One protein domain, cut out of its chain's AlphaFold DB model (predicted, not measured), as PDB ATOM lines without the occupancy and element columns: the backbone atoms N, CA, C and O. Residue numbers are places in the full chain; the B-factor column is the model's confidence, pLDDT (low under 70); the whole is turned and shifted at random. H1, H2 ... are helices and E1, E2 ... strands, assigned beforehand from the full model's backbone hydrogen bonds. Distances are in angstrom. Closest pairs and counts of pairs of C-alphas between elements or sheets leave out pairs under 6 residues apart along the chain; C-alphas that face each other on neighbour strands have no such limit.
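Overview. This is residues 353 to 496 of the 741 residues of an uncharacterized protein of Dictyostelium purpureum (UniProt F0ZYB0). Short helices are set in two rows: H1, H2, H5, H8 and H11 follow one another in contact from one end of the longest axis towards the other, and H3, H6 and H9 make a looser second row alongside. A small pair of strands, E1 and E2, closes the end far from H1. The printed part has 144 residues with eleven named helices and two named strands, in the order H1 to H9, E1, H10, H11, E2; the two strands are parallel neighbours and the class is mostly helix. It is compact, with a radius of gyration of the C-alphas of 15.1 A and spans of 44 by 31 by 23 A.

Arrangement. H1, residues 353 to 362, touches H2, residues 366 to 374, at Val 356 and Ile 372, their closest C-alphas, 6.8 A apart; they form a helical hairpin at a shallow tilt of 6 degrees, opposite ways. H2 and H3, residues 378 to 387, touch only at the corner, and only just, with 3 pairs of C-alphas within 8 A, the closest being Ile 372 and Ile 381, 6.7 A. H4, residues 390 to 393, touches no helix. H2 touches H5, residues 399 to 407, the same way at a shallow tilt of 11 degrees; the closest C-alphas are Gln 374 and Ser 407, 4.8 A. H6, residues 411 to 419, touches H7, residues 423 to 427, only at the corner, with C-alphas of Tyr 417 and Gln 423 5.5 A apart. H8, residues 434 to 437, touches H5 at C-alphas Phe 437 and Lys 406, the closest, 5.3 A. H9, residues 441 to 453, touches H6 the same way at a shallow tilt of 23 degrees, the closest C-alphas being Ile 443 and Lys 411, 6.3 A. E1, residues 458 to 460, H10, residues 465 to 468, H11, residues 474 to 484, and E2, residues 489 to 491, make a strand-helix-strand unit, two parallel neighbour strands with helices between, with a right-handed crossover. H10 is close to H5 but not clearly touching, 6.6 A between C-alphas Met 467 and Pro 399, the closest. H11 touches H8, the closest C-alphas being Glu 475 and Leu 436, 5.0 A. Across E1 and E2, N 460 and O 490 are 2.7 A apart, within hydrogen-bond range. Every O i to N i+4 pair is within range in H1, H5, H6, H7, H9 and H11, against 5 of 6 in H3 and 2 of 5 in H2, which has 5 of 6 O i to N i+3 pairs within range; H4, H8 and H10 are too short for an i+4 pair.

Along the chain. H1 begins at C-alpha 353, (108.609, 99.324, 105.228), and E2 ends at C-alpha 491, (77.852, 118.850, 120.976). From first to last C-alpha, H9 measures 18.4 A, H11 15.3 A and H1 14.7 A.

Size, cuts and confidence. The C-alphas farthest apart, Glu 354 and Asp 493, are 46.7 A apart. The printed part has no cut, and no link is long. Mean pLDDT of the printed part is 82.0; 28 residues are under 70, among them 356 to 371.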
ATOM      1  N   ILE A 353     109.534  99.791 106.278       65.00
ATOM      2  CA  ILE A 353     108.609  99.324 105.228       65.00
ATOM      3  C   ILE A 353     108.588  97.787 105.181       65.00
ATOM      4  O   ILE A 353     107.522  97.175 105.231       65.00
ATOM      5  N   GLU A 354     109.757  97.153 105.088       68.75
ATOM      6  CA  GLU A 354     109.874  95.695 104.968       68.75
ATOM      7  C   GLU A 354     109.417  94.960 106.237       68.75
ATOM      8  O   GLU A 354     108.671  93.986 106.157       68.75
ATOM      9  N   TYR A 355     109.791  95.458 107.418       70.25
ATOM     10  CA  TYR A 355     109.371  94.882 108.695       70.25
ATOM     11  C   TYR A 355     107.859  94.979 108.893       70.25
ATOM     12  O   TYR A 355     107.239  94.011 109.325       70.25
ATOM     13  N   VAL A 356     107.248  96.111 108.531       65.25
ATOM     14  CA  VAL A 356     105.786  96.252 108.506       65.25
ATOM     15  C   VAL A 356     105.171  95.208 107.585       65.25
ATOM     16  O   VAL A 356     104.239  94.523 107.996       65.25
ATOM     17  N   LYS A 357     105.715  95.035 106.371       65.31
ATOM     18  CA  LYS A 357     105.250  94.016 105.418       65.31
ATOM     19  C   LYS A 357     105.345  92.601 106.011       65.31
ATOM     20  O   LYS A 357     104.417  91.826 105.811       65.31
ATOM     21  N   GLN A 358     106.404  92.288 106.761       67.31
ATOM     22  CA  GLN A 358     106.618  90.976 107.383       67.31
ATOM     23  C   GLN A 358     105.733  90.729 108.615       67.31
ATOM     24  O   GLN A 358     105.041  89.718 108.668       67.31
ATOM     25  N   VAL A 359     105.731  91.636 109.601       63.50
ATOM     26  CA  VAL A 359     104.894  91.513 110.812       63.50
ATOM     27  C   VAL A 359     103.432  91.381 110.432       63.50
ATOM     28  O   VAL A 359     102.702  90.600 111.030       63.50
ATOM     29  N   TYR A 360     103.028  92.109 109.399       60.03
ATOM     30  CA  TYR A 360     101.694  92.013 108.858       60.03
ATOM     31  C   TYR A 360     101.378  90.608 108.296       60.03
ATOM     32  O   TYR A 360     100.294  90.084 108.529       60.03
ATOM     33  N   GLN A 361     102.306  89.983 107.562       61.59
ATOM     34  CA  GLN A 361     102.109  88.638 106.995       61.59
ATOM     35  C   GLN A 361     102.047  87.538 108.063       61.59
ATOM     36  O   GLN A 361     101.373  86.530 107.866       61.59
ATOM     37  N   GLU A 362     102.775  87.715 109.166       61.28
ATOM     38  CA  GLU A 362     102.892  86.720 110.236       61.28
ATOM     39  C   GLU A 362     101.813  86.880 111.320       61.28
ATOM     40  O   GLU A 362     101.459  85.905 111.983       61.28
ATOM     41  N   ASP A 363     101.284  88.092 111.506       58.56
ATOM     42  CA  ASP A 363     100.357  88.427 112.579       58.56
ATOM     43  C   ASP A 363      99.178  89.241 112.015       58.56
ATOM     44  O   ASP A 363      99.255  90.459 111.853       58.56
ATOM     45  N   ASN A 364      98.031  88.579 111.792       56.00
ATOM     46  CA  ASN A 364      96.737  89.233 111.495       56.00
ATOM     47  C   ASN A 364      96.254  90.150 112.642       56.00
ATOM     48  O   ASN A 364      95.138  90.671 112.629       56.00
ATOM     49  N   ASN A 365      97.064  90.315 113.685       57.28
ATOM     50  CA  ASN A 365      96.752  91.112 114.843       57.28
ATOM     51  C   ASN A 365      96.862  92.602 114.515       57.28
ATOM     52  O   ASN A 365      97.923  93.178 114.279       57.28
ATOM     53  N   VAL A 366      95.704  93.238 114.584       54.78
ATOM     54  CA  VAL A 366      95.428  94.622 114.207       54.78
ATOM     55  C   VAL A 366      96.255  95.648 115.019       54.78
ATOM     56  O   VAL A 366      96.387  96.813 114.649       54.78
ATOM     57  N   ASN A 367      96.909  95.240 116.112       57.84
ATOM     58  CA  ASN A 367      97.791  96.110 116.901       57.84
ATOM     59  C   ASN A 367      99.026  96.627 116.128       57.84
ATOM     60  O   ASN A 367      99.585  97.652 116.514       57.84
ATOM     61  N   SER A 368      99.422  95.969 115.035       62.00
ATOM     62  CA  SER A 368     100.582  96.332 114.206       62.00
ATOM     63  C   SER A 368     100.430  97.675 113.477       62.00
ATOM     64  O   SER A 368     101.423  98.351 113.211       62.00
ATOM     65  N   PHE A 369      99.192  98.100 113.191       67.62
ATOM     66  CA  PHE A 369      98.913  99.323 112.428       67.62
ATOM     67  C   PHE A 369      99.309 100.605 113.159       67.62
ATOM     68  O   PHE A 369      99.757 101.554 112.523       67.62
ATOM     69  N   GLY A 370      99.230 100.626 114.495       69.62
ATOM     70  CA  GLY A 370      99.665 101.787 115.277       69.62
ATOM     71  C   GLY A 370     101.120 102.173 114.982       69.62
ATOM     72  O   GLY A 370     101.424 103.353 114.845       69.62
ATOM     73  N   PHE A 371     101.998 101.184 114.791       69.44
ATOM     74  CA  PHE A 371     103.408 101.420 114.472       69.44
ATOM     75  C   PHE A 371     103.592 101.992 113.065       69.44
ATOM     76  O   PHE A 371     104.378 102.913 112.872       69.44
ATOM     77  N   ILE A 372     102.832 101.486 112.087       74.12
ATOM     78  CA  ILE A 372     102.841 101.978 110.699       74.12
ATOM     79  C   ILE A 372     102.575 103.481 110.690       74.12
ATOM     80  O   ILE A 372     103.313 104.238 110.067       74.12
ATOM     81  N   PHE A 373     101.579 103.923 111.447       74.62
ATOM     82  CA  PHE A 373     101.207 105.330 111.511       74.62
ATOM     83  C   PHE A 373     102.215 106.185 112.289       74.62
ATOM     84  O   PHE A 373     102.530 107.293 111.861       74.62
ATOM     85  N   GLN A 374     102.840 105.634 113.335       71.62
ATOM     86  CA  GLN A 374     103.960 106.279 114.036       71.62
ATOM     87  C   GLN A 374     105.195 106.508 113.157       71.62
ATOM     88  O   GLN A 374     106.009 107.368 113.495       71.62
ATOM     89  N   THR A 375     105.358 105.793 112.032       72.69
ATOM     90  CA  THR A 375     106.446 106.116 111.087       72.69
ATOM     91  C   THR A 375     106.332 107.527 110.546       72.69
ATOM     92  O   THR A 375     107.358 108.103 110.181       72.69
ATOM     93  N   ASN A 376     105.100 108.049 110.486       72.25
ATOM     94  CA  ASN A 376     104.775 109.309 109.848       72.25
ATOM     95  C   ASN A 376     105.357 109.356 108.414       72.25
ATOM     96  O   ASN A 376     105.861 110.383 107.962       72.25
ATOM     97  N   ASP A 377     105.326 108.209 107.722       78.38
ATOM     98  CA  ASP A 377     105.863 108.013 106.381       78.38
ATOM     99  C   ASP A 377     104.745 107.660 105.397       78.38
ATOM    100  O   ASP A 377     104.136 106.589 105.443       78.38
ATOM    101  N   LEU A 378     104.486 108.590 104.488       83.62
ATOM    102  CA  LEU A 378     103.377 108.528 103.547       83.62
ATOM    103  C   LEU A 378     103.475 107.340 102.576       83.62
ATOM    104  O   LEU A 378     102.450 106.768 102.215       83.62
ATOM    105  N   GLU A 379     104.684 106.912 102.207       82.25
ATOM    106  CA  GLU A 379     104.893 105.769 101.308       82.25
ATOM    107  C   GLU A 379     104.515 104.447 101.996       82.25
ATOM    108  O   GLU A 379     103.784 103.631 101.431       82.25
ATOM    109  N   ILE A 380     104.935 104.274 103.257       78.31
ATOM    110  CA  ILE A 380     104.566 103.125 104.103       78.31
ATOM    111  C   ILE A 380     103.047 103.036 104.254       78.31
ATOM    112  O   ILE A 380     102.451 101.961 104.125       78.31
ATOM    113  N   ILE A 381     102.423 104.175 104.540       81.12
ATOM    114  CA  ILE A 381     100.980 104.298 104.735       81.12
ATOM    115  C   ILE A 381     100.232 103.916 103.452       81.12
ATOM    116  O   ILE A 381      99.323 103.086 103.494       81.12
ATOM    117  N   GLN A 382     100.634 104.471 102.307       83.38
ATOM    118  CA  GLN A 382     100.026 104.177 101.009       83.38
ATOM    119  C   GLN A 382     100.118 102.694 100.647       83.38
ATOM    120  O   GLN A 382      99.117 102.084 100.265       83.38
ATOM    121  N   ASP A 383     101.301 102.096 100.793       78.38
ATOM    122  CA  ASP A 383     101.513 100.667 100.537       78.38
ATOM    123  C   ASP A 383     100.630  99.786 101.429       78.38
ATOM    124  O   ASP A 383     100.145  98.738 100.995       78.38
ATOM    125  N   THR A 384     100.397 100.222 102.667       76.94
ATOM    126  CA  THR A 384      99.525  99.531 103.619       76.94
ATOM    127  C   THR A 384      98.064  99.587 103.167       76.94
ATOM    128  O   THR A 384      97.385  98.561 103.145       76.94
ATOM    129  N   PHE A 385      97.589 100.757 102.737       81.25
ATOM    130  CA  PHE A 385      96.200 100.958 102.307       81.25
ATOM    131  C   PHE A 385      95.872 100.319 100.953       81.25
ATOM    132  O   PHE A 385      94.728  99.941 100.719       81.25
ATOM    133  N   LYS A 386      96.861 100.119 100.072       81.62
ATOM    134  CA  LYS A 386      96.675  99.326  98.841       81.62
ATOM    135  C   LYS A 386      96.338  97.865  99.132       81.62
ATOM    136  O   LYS A 386      95.639  97.230  98.350       81.62
ATOM    137  N   LYS A 387      96.874  97.318 100.226       75.19
ATOM    138  CA  LYS A 387      96.678  95.912 100.606       75.19
ATOM    139  C   LYS A 387      95.450  95.704 101.487       75.19
ATOM    140  O   LYS A 387      94.847  94.638 101.419       75.19
ATOM    141  N   TYR A 388      95.083  96.706 102.287       73.06
ATOM    142  CA  TYR A 388      93.968  96.625 103.230       73.06
ATOM    143  C   TYR A 388      93.001  97.782 103.044       73.06
ATOM    144  O   TYR A 388      93.415  98.934 103.191       73.06
ATOM    145  N   PRO A 389      91.711  97.493 102.790       76.25
ATOM    146  CA  PRO A 389      90.693  98.524 102.744       76.25
ATOM    147  C   PRO A 389      90.718  99.335 104.034       76.25
ATOM    148  O   PRO A 389      90.583  98.786 105.128       76.25
ATOM    149  N   VAL A 390      90.868 100.647 103.888       78.12
ATOM    150  CA  VAL A 390      90.931 101.603 104.997       78.12
ATOM    151  C   VAL A 390      89.744 101.435 105.948       78.12
ATOM    152  O   VAL A 390      89.930 101.402 107.160       78.12
ATOM    153  N   LYS A 391      88.549 101.164 105.411       76.69
ATOM    154  CA  LYS A 391      87.334 100.881 106.194       76.69
ATOM    155  C   LYS A 391      87.494  99.748 107.213       76.69
ATOM    156  O   LYS A 391      86.960  99.840 108.312       76.69
ATOM    157  N   ASN A 392      88.275  98.712 106.897       72.12
ATOM    158  CA  ASN A 392      88.521  97.601 107.822       72.12
ATOM    159  C   ASN A 392      89.519  97.978 108.929       72.12
ATOM    160  O   ASN A 392      89.483  97.403 110.012       72.12
ATOM    161  N   LEU A 393      90.413  98.933 108.658       68.69
ATOM    162  CA  LEU A 393      91.418  99.414 109.611       68.69
ATOM    163  C   LEU A 393      90.858 100.470 110.562       68.69
ATOM    164  O   LEU A 393      91.315 100.578 111.700       68.69
ATOM    165  N   LEU A 394      89.887 101.244 110.080       68.56
ATOM    166  CA  LEU A 394      89.350 102.425 110.748       68.56
ATOM    167  C   LEU A 394      87.907 102.249 111.219       68.56
ATOM    168  O   LEU A 394      87.226 103.245 111.445       68.56
ATOM    169  N   ALA A 395      87.437 101.007 111.384       68.19
ATOM    170  CA  ALA A 395      86.131 100.753 111.986       68.19
ATOM    171  C   ALA A 395      85.981 101.601 113.266       68.19
ATOM    172  O   ALA A 395      86.882 101.613 114.123       68.19
ATOM    173  N   SER A 396      84.888 102.368 113.335       59.50
ATOM    174  CA  SER A 396      84.675 103.398 114.350       59.50
ATOM    175  C   SER A 396      84.781 102.815 115.762       59.50
ATOM    176  O   SER A 396      84.387 101.682 116.034       59.50
ATOM    177  N   GLY A 397      85.420 103.564 116.664       61.22
ATOM    178  CA  GLY A 397      85.659 103.133 118.046       61.22
ATOM    179  C   GLY A 397      86.770 102.094 118.238       61.22
ATOM    180  O   GLY A 397      87.112 101.783 119.379       61.22
ATOM    181  N   SER A 398      87.406 101.600 117.170       71.88
ATOM    182  CA  SER A 398      88.525 100.669 117.327       71.88
ATOM    183  C   SER A 398      89.743 101.339 117.997       71.88
ATOM    184  O   SER A 398      90.068 102.496 117.705       71.88
ATOM    185  N   PRO A 399      90.504 100.617 118.847       72.44
ATOM    186  CA  PRO A 399      91.770 101.113 119.401       72.44
ATOM    187  C   PRO A 399      92.790 101.546 118.332       72.44
ATOM    188  O   PRO A 399      93.725 102.294 118.617       72.44
ATOM    189  N   HIS A 400      92.629 101.081 117.091       74.50
ATOM    190  CA  HIS A 400      93.518 101.371 115.968       74.50
ATOM    191  C   HIS A 400      93.358 102.796 115.471       74.50
ATOM    192  O   HIS A 400      94.365 103.486 115.318       74.50
ATOM    193  N   MET A 401      92.114 103.258 115.319       78.38
ATOM    194  CA  MET A 401      91.820 104.641 114.953       78.38
ATOM    195  C   MET A 401      92.404 105.603 115.996       78.38
ATOM    196  O   MET A 401      93.077 106.576 115.668       78.38
ATOM    197  N   GLN A 402      92.276 105.263 117.278       81.25
ATOM    198  CA  GLN A 402      92.846 106.061 118.366       81.25
ATOM    199  C   GLN A 402      94.373 106.144 118.276       81.25
ATOM    200  O   GLN A 402      94.948 107.223 118.403       81.25
ATOM    201  N   ASN A 403      95.044 105.011 118.056       78.25
ATOM    202  CA  ASN A 403      96.501 104.972 117.925       78.25
ATOM    203  C   ASN A 403      96.987 105.714 116.677       78.25
ATOM    204  O   ASN A 403      98.006 106.400 116.749       78.25
ATOM    205  N   PHE A 404      96.244 105.622 115.574       83.06
ATOM    206  CA  PHE A 404      96.493 106.384 114.359       83.06
ATOM    207  C   PHE A 404      96.527 107.890 114.658       83.06
ATOM    208  O   PHE A 404      97.576 108.516 114.499       83.06
ATOM    209  N   PHE A 405      95.448 108.460 115.201       86.31
ATOM    210  CA  PHE A 405      95.390 109.900 115.484       86.31
ATOM    211  C   PHE A 405      96.395 110.347 116.551       86.31
ATOM    212  O   PHE A 405      96.979 111.425 116.436       86.31
ATOM    213  N   LYS A 406      96.685 109.497 117.547       85.06
ATOM    214  CA  LYS A 406      97.761 109.755 118.524       85.06
ATOM    215  C   LYS A 406      99.128 109.893 117.860       85.06
ATOM    216  O   LYS A 406      99.960 110.659 118.355       85.06
ATOM    217  N   SER A 407      99.358 109.142 116.786       82.38
ATOM    218  CA  SER A 407     100.641 109.046 116.093       82.38
ATOM    219  C   SER A 407     100.879 110.119 115.031       82.38
ATOM    220  O   SER A 407     102.023 110.304 114.628       82.38
ATOM    221  N   LEU A 408      99.846 110.856 114.609       85.94
ATOM    222  CA  LEU A 408      99.986 111.898 113.593       85.94
ATOM    223  C   LEU A 408     100.872 113.050 114.083       85.94
ATOM    224  O   LEU A 408     100.614 113.656 115.129       85.94
ATOM    225  N   LYS A 409     101.917 113.355 113.302       85.44
ATOM    226  CA  LYS A 409     102.884 114.436 113.570       85.44
ATOM    227  C   LYS A 409     103.138 115.357 112.374       85.44
ATOM    228  O   LYS A 409     103.895 116.310 112.507       85.44
ATOM    229  N   SER A 410     102.532 115.087 111.218       89.19
ATOM    230  CA  SER A 410     102.772 115.811 109.963       89.19
ATOM    231  C   SER A 410     101.478 116.333 109.350       89.19
ATOM    232  O   SER A 410     100.466 115.629 109.301       89.19
ATOM    233  N   LYS A 411     101.541 117.570 108.845       93.50
ATOM    234  CA  LYS A 411     100.464 118.171 108.050       93.50
ATOM    235  C   LYS A 411     100.359 117.508 106.681       93.50
ATOM    236  O   LYS A 411      99.259 117.296 106.197       93.50
ATOM    237  N   GLU A 412     101.491 117.119 106.100       91.19
ATOM    238  CA  GLU A 412     101.588 116.444 104.803       91.19
ATOM    239  C   GLU A 412     100.809 115.119 104.778       91.19
ATOM    240  O   GLU A 412     100.176 114.783 103.780       91.19
ATOM    241  N   ILE A 413     100.806 114.376 105.887       89.12
ATOM    242  CA  ILE A 413     100.031 113.135 106.008       89.12
ATOM    243  C   ILE A 413      98.528 113.416 106.107       89.12
ATOM    244  O   ILE A 413      97.736 112.731 105.463       89.12
ATOM    245  N   LEU A 414      98.126 114.434 106.874       90.56
ATOM    246  CA  LEU A 414      96.726 114.865 106.909       90.56
ATOM    247  C   LEU A 414      96.248 115.336 105.531       90.56
ATOM    248  O   LEU A 414      95.167 114.947 105.101       90.56
ATOM    249  N   ASP A 415      97.079 116.098 104.822       93.69
ATOM    250  CA  ASP A 415      96.843 116.526 103.444       93.69
ATOM    251  C   ASP A 415      96.647 115.352 102.498       93.69
ATOM    252  O   ASP A 415      95.773 115.391 101.635       93.69
ATOM    253  N   PHE A 416      97.451 114.304 102.656       91.25
ATOM    254  CA  PHE A 416      97.294 113.088 101.879       91.25
ATOM    255  C   PHE A 416      95.921 112.459 102.101       91.25
ATOM    256  O   PHE A 416      95.243 112.163 101.119       91.25
ATOM    257  N   TYR A 417      95.471 112.309 103.347       88.88
ATOM    258  CA  TYR A 417      94.131 111.779 103.615       88.88
ATOM    259  C   TYR A 417      93.028 112.703 103.108       88.88
ATOM    260  O   TYR A 417      92.044 112.224 102.559       88.88
ATOM    261  N   PHE A 418      93.222 114.015 103.221       91.69
ATOM    262  CA  PHE A 418      92.259 115.018 102.787       91.69
ATOM    263  C   PHE A 418      92.107 115.108 101.263       91.69
ATOM    264  O   PHE A 418      91.005 115.346 100.778       91.69
ATOM    265  N   LYS A 419      93.202 114.954 100.505       89.81
ATOM    266  CA  LYS A 419      93.236 115.087  99.033       89.81
ATOM    267  C   LYS A 419      93.005 113.768  98.291       89.81
ATOM    268  O   LYS A 419      92.763 113.791  97.088       89.81
ATOM    269  N   SER A 420      93.145 112.631  98.968       83.44
ATOM    270  CA  SER A 420      92.997 111.300  98.364       83.44
ATOM    271  C   SER A 420      91.559 110.780  98.467       83.44
ATOM    272  O   SER A 420      90.702 111.399  99.090       83.44
ATOM    273  N   ASN A 421      91.322 109.567  97.958       80.12
ATOM    274  CA  ASN A 421      90.067 108.811  98.114       80.12
ATOM    275  C   ASN A 421      89.806 108.335  99.564       80.12
ATOM    276  O   ASN A 421      89.150 107.320  99.754       80.12
ATOM    277  N   TYR A 422      90.392 109.008 100.559       85.31
ATOM    278  CA  TYR A 422      90.247 108.716 101.988       85.31
ATOM    279  C   TYR A 422      89.618 109.887 102.756       85.31
ATOM    280  O   TYR A 422      89.530 109.840 103.984       85.31
ATOM    281  N   GLN A 423      89.246 110.969 102.055       88.44
ATOM    282  CA  GLN A 423      88.694 112.168 102.684       88.44
ATOM    283  C   GLN A 423      87.451 111.821 103.493       88.44
ATOM    284  O   GLN A 423      87.339 112.259 104.635       88.44
ATOM    285  N   ASP A 424      86.554 111.011 102.934       84.44
ATOM    286  CA  ASP A 424      85.361 110.608 103.657       84.44
ATOM    287  C   ASP A 424      85.767 109.789 104.882       84.44
ATOM    288  O   ASP A 424      85.546 110.273 105.978       84.44
ATOM    289  N   GLU A 425      86.535 108.705 104.761       82.75
ATOM    290  CA  GLU A 425      86.903 107.827 105.888       82.75
ATOM    291  C   GLU A 425      87.545 108.526 107.109       82.75
ATOM    292  O   GLU A 425      87.385 108.059 108.238       82.75
ATOM    293  N   PHE A 426      88.297 109.616 106.917       84.25
ATOM    294  CA  PHE A 426      88.970 110.334 108.014       84.25
ATOM    295  C   PHE A 426      88.277 111.636 108.439       84.25
ATOM    296  O   PHE A 426      88.522 112.127 109.553       84.25
ATOM    297  N   PHE A 427      87.435 112.202 107.576       87.06
ATOM    298  CA  PHE A 427      86.766 113.487 107.785       87.06
ATOM    299  C   PHE A 427      85.233 113.362 107.729       87.06
ATOM    300  O   PHE A 427      84.569 114.378 107.516       87.06
ATOM    301  N   GLU A 428      84.669 112.158 107.920       77.12
ATOM    302  CA  GLU A 428      83.213 111.924 107.961       77.12
ATOM    303  C   GLU A 428      82.513 112.901 108.917       77.12
ATOM    304  O   GLU A 428      83.016 113.218 109.998       77.12
ATOM    305  N   GLU A 429      81.341 113.376 108.490       66.12
ATOM    306  CA  GLU A 429      80.552 114.409 109.169       66.12
ATOM    307  C   GLU A 429      79.831 113.889 110.426       66.12
ATOM    308  O   GLU A 429      79.586 114.652 111.358       66.12
ATOM    309  N   ILE A 430      79.518 112.591 110.486       63.50
ATOM    310  CA  ILE A 430      78.663 112.009 111.529       63.50
ATOM    311  C   ILE A 430      79.513 111.205 112.521       63.50
ATOM    312  O   ILE A 430      80.315 110.364 112.135       63.50
ATOM    313  N   GLU A 431      79.336 111.480 113.819       66.31
ATOM    314  CA  GLU A 431      79.873 110.698 114.954       66.31
ATOM    315  C   GLU A 431      81.407 110.582 115.068       66.31
ATOM    316  O   GLU A 431      81.932 109.890 115.946       66.31
ATOM    317  N   ASN A 432      82.162 111.319 114.254       75.69
ATOM    318  CA  ASN A 432      83.616 111.284 114.282       75.69
ATOM    319  C   ASN A 432      84.191 112.020 115.514       75.69
ATOM    320  O   ASN A 432      84.454 113.223 115.493       75.69
ATOM    321  N   GLN A 433      84.445 111.272 116.593       86.00
ATOM    322  CA  GLN A 433      85.136 111.762 117.795       86.00
ATOM    323  C   GLN A 433      86.672 111.650 117.722       86.00
ATOM    324  O   GLN A 433      87.369 111.817 118.726       86.00
ATOM    325  N   ASN A 434      87.241 111.345 116.556       86.12
ATOM    326  CA  ASN A 434      88.655 110.996 116.456       86.12
ATOM    327  C   ASN A 434      89.615 112.132 116.836       86.12
ATOM    328  O   ASN A 434      90.735 111.892 117.295       86.12
ATOM    329  N   TRP A 435      89.147 113.373 116.701       91.81
ATOM    330  CA  TRP A 435      89.845 114.582 117.125       91.81
ATOM    331  C   TRP A 435      90.276 114.543 118.606       91.81
ATOM    332  O   TRP A 435      91.262 115.183 118.976       91.81
ATOM    333  N   LEU A 436      89.601 113.756 119.456       92.31
ATOM    334  CA  LEU A 436      89.970 113.577 120.865       92.31
ATOM    335  C   LEU A 436      91.374 112.992 121.042       92.31
ATOM    336  O   LEU A 436      92.023 113.271 122.051       92.31
ATOM    337  N   PHE A 437      91.855 112.200 120.083       90.62
ATOM    338  CA  PHE A 437      93.058 111.387 120.244       90.62
ATOM    339  C   PHE A 437      94.342 112.052 119.735       90.62
ATOM    340  O   PHE A 437      95.421 111.497 119.933       90.62
ATOM    341  N   PHE A 438      94.277 113.244 119.135       92.69
ATOM    342  CA  PHE A 438      95.488 113.964 118.739       92.69
ATOM    343  C   PHE A 438      96.341 114.327 119.959       92.69
ATOM    344  O   PHE A 438      95.856 114.886 120.944       92.69
ATOM    345  N   THR A 439      97.642 114.051 119.871       91.12
ATOM    346  CA  THR A 439      98.619 114.421 120.912       91.12
ATOM    347  C   THR A 439      99.422 115.674 120.561       91.12
ATOM    348  O   THR A 439     100.106 116.224 121.421       91.12
ATOM    349  N   ASP A 440      99.354 116.129 119.309       92.06
ATOM    350  CA  ASP A 440     100.000 117.348 118.829       92.06
ATOM    351  C   ASP A 440      98.945 118.423 118.537       92.06
ATOM    352  O   ASP A 440      98.073 118.245 117.685       92.06
ATOM    353  N   THR A 441      99.015 119.540 119.262       93.25
ATOM    354  CA  THR A 441      98.038 120.631 119.153       93.25
ATOM    355  C   THR A 441      98.105 121.354 117.808       93.25
ATOM    356  O   THR A 441      97.064 121.781 117.314       93.25
ATOM    357  N   ALA A 442      99.287 121.480 117.199       95.31
ATOM    358  CA  ALA A 442      99.430 122.148 115.906       95.31
ATOM    359  C   ALA A 442      98.830 121.300 114.777       95.31
ATOM    360  O   ALA A 442      98.215 121.832 113.852       95.31
ATOM    361  N   ILE A 443      98.966 119.977 114.881       95.62
ATOM    362  CA  ILE A 443      98.356 119.033 113.943       95.62
ATOM    363  C   ILE A 443      96.834 118.980 114.124       95.62
ATOM    364  O   ILE A 443      96.118 119.024 113.127       95.62
ATOM    365  N   LEU A 444      96.324 118.963 115.363       96.00
ATOM    366  CA  LEU A 444      94.880 119.053 115.618       96.00
ATOM    367  C   LEU A 444      94.284 120.344 115.040       96.00
ATOM    368  O   LEU A 444      93.253 120.296 114.381       96.00
ATOM    369  N   GLN A 445      94.947 121.486 115.232       96.56
ATOM    370  CA  GLN A 445      94.494 122.752 114.653       96.56
ATOM    371  C   GLN A 445      94.434 122.692 113.122       96.56
ATOM    372  O   GLN A 445      93.482 123.176 112.521       96.56
ATOM    373  N   TYR A 446      95.426 122.068 112.488       97.19
ATOM    374  CA  TYR A 446      95.408 121.885 111.043       97.19
ATOM    375  C   TYR A 446      94.264 120.968 110.587       97.19
ATOM    376  O   TYR A 446      93.579 121.262 109.613       97.19
ATOM    377  N   TYR A 447      93.998 119.889 111.328       95.62
ATOM    378  CA  TYR A 447      92.846 119.022 111.085       95.62
ATOM    379  C   TYR A 447      91.514 119.786 111.192       95.62
ATOM    380  O   TYR A 447      90.654 119.643 110.326       95.62
ATOM    381  N   GLU A 448      91.359 120.650 112.197       95.25
ATOM    382  CA  GLU A 448      90.185 121.523 112.349       95.25
ATOM    383  C   GLU A 448      90.007 122.483 111.159       95.25
ATOM    384  O   GLU A 448      88.881 122.696 110.706       95.25
ATOM    385  N   GLU A 449      91.098 123.050 110.630       96.00
ATOM    386  CA  GLU A 449      91.079 123.913 109.438       96.00
ATOM    387  C   GLU A 449      90.596 123.150 108.196       96.00
ATOM    388  O   GLU A 449      89.747 123.653 107.456       96.00
ATOM    389  N   LEU A 450      91.076 121.917 108.006       95.06
ATOM    390  CA  LEU A 450      90.642 121.041 106.917       95.06
ATOM    391  C   LEU A 450      89.151 120.698 107.032       95.06
ATOM    392  O   LEU A 450      88.413 120.867 106.064       95.06
ATOM    393  N   VAL A 451      88.669 120.303 108.213       92.44
ATOM    394  CA  VAL A 451      87.241 120.008 108.448       92.44
ATOM    395  C   VAL A 451      86.374 121.239 108.180       92.44
ATOM    396  O   VAL A 451      85.355 121.152 107.494       92.44
ATOM    397  N   LYS A 452      86.815 122.410 108.649       92.56
ATOM    398  CA  LYS A 452      86.131 123.682 108.407       92.56
ATOM    399  C   LYS A 452      86.068 124.024 106.917       92.56
ATOM    400  O   LYS A 452      85.056 124.560 106.471       92.56
ATOM    401  N   SER A 453      87.112 123.715 106.144       94.38
ATOM    402  CA  SER A 453      87.129 123.949 104.693       94.38
ATOM    403  C   SER A 453      86.098 123.109 103.929       94.38
ATOM    404  O   SER A 453      85.639 123.529 102.871       94.38
ATOM    405  N   LEU A 454      85.675 121.977 104.502       92.62
ATOM    406  CA  LEU A 454      84.586 121.145 103.982       92.62
ATOM    407  C   LEU A 454      83.195 121.651 104.395       92.62
ATOM    408  O   LEU A 454      82.198 121.027 104.052       92.62
ATOM    409  N   GLY A 455      83.109 122.739 105.168       91.38
ATOM    410  CA  GLY A 455      81.849 123.214 105.746       91.38
ATOM    411  C   GLY A 455      81.293 122.310 106.852       91.38
ATOM    412  O   GLY A 455      80.138 122.475 107.236       91.38
ATOM    413  N   ARG A 456      82.100 121.376 107.372       90.75
ATOM    414  CA  ARG A 456      81.708 120.394 108.395       90.75
ATOM    415  C   ARG A 456      82.050 120.891 109.806       90.75
ATOM    416  O   ARG A 456      82.868 121.798 109.986       90.75
ATOM    417  N   LYS A 457      81.447 120.264 110.821       91.62
ATOM    418  CA  LYS A 457      81.789 120.445 112.243       91.62
ATOM    419  C   LYS A 457      82.261 119.136 112.863       91.62
ATOM    420  O   LYS A 457      81.892 118.057 112.420       91.62
ATOM    421  N   LEU A 458      83.070 119.243 113.911       92.69
ATOM    422  CA  LEU A 458      83.538 118.107 114.696       92.69
ATOM    423  C   LEU A 458      82.542 117.765 115.800       92.69
ATOM    424  O   LEU A 458      82.220 118.609 116.638       92.69
ATOM    425  N   TYR A 459      82.090 116.516 115.830       91.88
ATOM    426  CA  TYR A 459      81.080 116.077 116.784       91.88
ATOM    427  C   TYR A 459      81.685 115.738 118.152       91.88
ATOM    428  O   TYR A 459      82.705 115.053 118.259       91.88
ATOM    429  N   VAL A 460      81.045 116.215 119.219       92.62
ATOM    430  CA  VAL A 460      81.419 115.978 120.614       92.62
ATOM    431  C   VAL A 460      80.313 115.184 121.292       92.62
ATOM    432  O   VAL A 460      79.229 115.704 121.548       92.62
ATOM    433  N   ASP A 461      80.596 113.935 121.640       92.56
ATOM    434  CA  ASP A 461      79.626 113.055 122.288       92.56
ATOM    435  C   ASP A 461      80.235 112.338 123.508       92.56
ATOM    436  O   ASP A 461      81.334 112.669 123.973       92.56
ATOM    437  N   ASN A 462      79.447 111.471 124.141       92.44
ATOM    438  CA  ASN A 462      79.824 110.766 125.350       92.44
ATOM    439  C   ASN A 462      81.070 109.903 125.118       92.44
ATOM    440  O   ASN A 462      81.196 109.224 124.103       92.44
ATOM    441  N   TYR A 463      81.977 109.922 126.096       89.81
ATOM    442  CA  TYR A 463      83.172 109.088 126.064       89.81
ATOM    443  C   TYR A 463      82.804 107.625 126.317       89.81
ATOM    444  O   TYR A 463      82.232 107.303 127.364       89.81
ATOM    445  N   ASP A 464      83.153 106.751 125.379       86.94
ATOM    446  CA  ASP A 464      83.031 105.309 125.551       86.94
ATOM    447  C   ASP A 464      84.226 104.778 126.357       86.94
ATOM    448  O   ASP A 464      85.392 104.976 126.013       86.94
ATOM    449  N   GLU A 465      83.942 104.078 127.452       81.56
ATOM    450  CA  GLU A 465      84.960 103.493 128.326       81.56
ATOM    451  C   GLU A 465      85.814 102.437 127.617       81.56
ATOM    452  O   GLU A 465      86.967 102.231 128.007       81.56
ATOM    453  N   SER A 466      85.300 101.817 126.549       78.69
ATOM    454  CA  SER A 466      86.079 100.922 125.688       78.69
ATOM    455  C   SER A 466      87.281 101.640 125.046       78.69
ATOM    456  O   SER A 466      88.325 101.027 124.804       78.69
ATOM    457  N   MET A 467      87.190 102.966 124.874       75.44
ATOM    458  CA  MET A 467      88.234 103.815 124.295       75.44
ATOM    459  C   MET A 467      89.357 104.177 125.273       75.44
ATOM    460  O   MET A 467      90.313 104.862 124.908       75.44
ATOM    461  N   TYR A 468      89.280 103.732 126.529       71.81
ATOM    462  CA  TYR A 468      90.261 104.097 127.552       71.81
ATOM    463  C   TYR A 468      91.652 103.463 127.338       71.81
ATOM    464  O   TYR A 468      92.650 103.939 127.893       71.81
ATOM    465  N   VAL A 469      91.762 102.400 126.532       61.72
ATOM    466  CA  VAL A 469      93.021 101.663 126.332       61.72
ATOM    467  C   VAL A 469      94.108 102.585 125.757       61.72
ATOM    468  O   VAL A 469      94.096 102.969 124.592       61.72
ATOM    469  N   GLY A 470      95.090 102.936 126.594       62.97
ATOM    470  CA  GLY A 470      96.214 103.790 126.203       62.97
ATOM    471  C   GLY A 470      95.918 105.293 126.227       62.97
ATOM    472  O   GLY A 470      96.538 106.033 125.462       62.97
ATOM    473  N   SER A 471      94.981 105.766 127.059       71.69
ATOM    474  CA  SER A 471      94.772 107.207 127.262       71.69
ATOM    475  C   SER A 471      96.069 107.911 127.667       71.69
ATOM    476  O   SER A 471      96.802 107.461 128.556       71.69
ATOM    477  N   THR A 472      96.330 109.046 127.026       73.69
ATOM    478  CA  THR A 472      97.523 109.877 127.260       73.69
ATOM    479  C   THR A 472      97.220 111.108 128.124       73.69
ATOM    480  O   THR A 472      98.139 111.778 128.597       73.69
ATOM    481  N   GLY A 473      95.934 111.388 128.357       80.31
ATOM    482  CA  GLY A 473      95.411 112.564 129.046       80.31
ATOM    483  C   GLY A 473      95.203 113.774 128.125       80.31
ATOM    484  O   GLY A 473      94.530 114.732 128.512       80.31
ATOM    485  N   TYR A 474      95.696 113.724 126.881       88.69
ATOM    486  CA  TYR A 474      95.393 114.734 125.861       88.69
ATOM    487  C   TYR A 474      93.900 114.799 125.530       88.69
ATOM    488  O   TYR A 474      93.414 115.865 125.171       88.69
ATOM    489  N   GLU A 475      93.152 113.718 125.753       92.00
ATOM    490  CA  GLU A 475      91.713 113.665 125.499       92.00
ATOM    491  C   GLU A 475      90.958 114.757 126.289       92.00
ATOM    492  O   GLU A 475      90.090 115.439 125.748       92.00
ATOM    493  N   LEU A 476      91.351 115.018 127.546       92.44
ATOM    494  CA  LEU A 476      90.759 116.091 128.360       92.44
ATOM    495  C   LEU A 476      91.175 117.491 127.885       92.44
ATOM    496  O   LEU A 476      90.374 118.424 127.951       92.44
ATOM    497  N   LYS A 477      92.414 117.650 127.395       93.75
ATOM    498  CA  LYS A 477      92.892 118.914 126.802       93.75
ATOM    499  C   LYS A 477      92.101 119.248 125.543       93.75
ATOM    500  O   LYS A 477      91.651 120.382 125.385       93.75
ATOM    501  N   ASN A 478      91.905 118.252 124.686       95.25
ATOM    502  CA  ASN A 478      91.162 118.394 123.445       95.25
ATOM    503  C   ASN A 478      89.685 118.670 123.742       95.25
ATOM    504  O   ASN A 478      89.118 119.580 123.145       95.25
ATOM    505  N   LEU A 479      89.073 117.997 124.723       95.44
ATOM    506  CA  LEU A 479      87.702 118.311 125.141       95.44
ATOM    507  C   LEU A 479      87.563 119.769 125.611       95.44
ATOM    508  O   LEU A 479      86.605 120.445 125.243       95.44
ATOM    509  N   LEU A 480      88.523 120.282 126.390       94.88
ATOM    510  CA  LEU A 480      88.517 121.688 126.811       94.88
ATOM    511  C   LEU A 480      88.662 122.638 125.616       94.88
ATOM    512  O   LEU A 480      87.982 123.662 125.553       94.88
ATOM    513  N   ARG A 481      89.508 122.287 124.642       95.06
ATOM    514  CA  ARG A 481      89.621 123.020 123.377       95.06
ATOM    515  C   ARG A 481      88.290 123.036 122.622       95.06
ATOM    516  O   ARG A 481      87.897 124.105 122.166       95.06
ATOM    517  N   ALA A 482      87.581 121.912 122.550       95.38
ATOM    518  CA  ALA A 482      86.284 121.818 121.884       95.38
ATOM    519  C   ALA A 482      85.215 122.693 122.552       95.38
ATOM    520  O   ALA A 482      84.516 123.461 121.894       95.38
ATOM    521  N   VAL A 483      85.157 122.649 123.885       94.25
ATOM    522  CA  VAL A 483      84.291 123.504 124.712       94.25
ATOM    523  C   VAL A 483      84.522 124.995 124.436       94.25
ATOM    524  O   VAL A 483      83.558 125.760 124.361       94.25
ATOM    525  N   ASN A 484      85.782 125.394 124.247       93.69
ATOM    526  CA  ASN A 484      86.174 126.782 124.009       93.69
ATOM    527  C   ASN A 484      86.028 127.235 122.544       93.69
ATOM    528  O   ASN A 484      86.109 128.432 122.287       93.69
ATOM    529  N   ASN A 485      85.794 126.323 121.591       94.38
ATOM    530  CA  ASN A 485      85.718 126.630 120.155       94.38
ATOM    531  C   ASN A 485      84.395 126.156 119.510       94.38
ATOM    532  O   ASN A 485      84.408 125.390 118.546       94.38
ATOM    533  N   PRO A 486      83.223 126.630 119.973       92.69
ATOM    534  CA  PRO A 486      81.917 126.140 119.512       92.69
ATOM    535  C   PRO A 486      81.609 126.415 118.028       92.69
ATOM    536  O   PRO A 486      80.619 125.915 117.507       92.69
ATOM    537  N   SER A 487      82.417 127.220 117.331       92.69
ATOM    538  CA  SER A 487      82.286 127.419 115.882       92.69
ATOM    539  C   SER A 487      82.755 126.212 115.065       92.69
ATOM    540  O   SER A 487      82.333 126.065 113.925       92.69
ATOM    541  N   ILE A 488      83.645 125.388 115.628       93.94
ATOM    542  CA  ILE A 488      84.233 124.208 114.972       93.94
ATOM    543  C   ILE A 488      83.571 122.925 115.483       93.94
ATOM    544  O   ILE A 488      83.476 121.946 114.751       93.94
ATOM    545  N   TYR A 489      83.094 122.939 116.728       94.56
ATOM    546  CA  TYR A 489      82.586 121.763 117.418       94.56
ATOM    547  C   TYR A 489      81.078 121.816 117.642       94.56
ATOM    548  O   TYR A 489      80.532 122.844 118.045       94.56
ATOM    549  N   GLU A 490      80.425 120.676 117.458       93.38
ATOM    550  CA  GLU A 490      79.003 120.472 117.709       93.38
ATOM    551  C   GLU A 490      78.810 119.415 118.795       93.38
ATOM    552  O   GLU A 490      79.353 118.320 118.707       93.38
ATOM    553  N   PHE A 491      78.072 119.754 119.850       92.62
ATOM    554  CA  PHE A 491      77.852 118.850 120.976       92.62
ATOM    555  C   PHE A 491      76.563 118.061 120.775       92.62
ATOM    556  O   PHE A 491      75.516 118.656 120.543       92.62
ATOM    557  N   SER A 492      76.647 116.746 120.964       92.50
ATOM    558  CA  SER A 492      75.504 115.842 121.095       92.50
ATOM    559  C   SER A 492      74.512 116.356 122.133       92.50
ATOM    560  O   SER A 492      74.900 116.701 123.255       92.50
ATOM    561  N   ASP A 493      73.219 116.297 121.816       91.25
ATOM    562  CA  ASP A 493      72.141 116.615 122.764       91.25
ATOM    563  C   ASP A 493      72.175 115.716 124.009       91.25
ATOM    564  O   ASP A 493      71.689 116.075 125.086       91.25
ATOM    565  N   THR A 494      72.777 114.531 123.885       91.94
ATOM    566  CA  THR A 494      72.909 113.566 124.979       91.94
ATOM    567  C   THR A 494      74.247 113.655 125.713       91.94
ATOM    568  O   THR A 494      74.460 112.898 126.673       91.94
ATOM    569  N   PHE A 495      75.136 114.573 125.311       92.12
ATOM    570  CA  PHE A 495      76.465 114.734 125.895       92.12
ATOM    571  C   PHE A 495      76.389 114.982 127.404       92.12
ATOM    572  O   PHE A 495      75.686 115.866 127.904       92.12
ATOM    573  N   LYS A 496      77.190 114.231 128.160       91.44
ATOM    574  CA  LYS A 496      77.370 114.415 129.599       91.44
ATOM    575  C   LYS A 496      78.849 114.380 129.924       91.44
ATOM    576  O   LYS A 496      79.499 113.363 129.706       91.44
TER     577      LYS A 496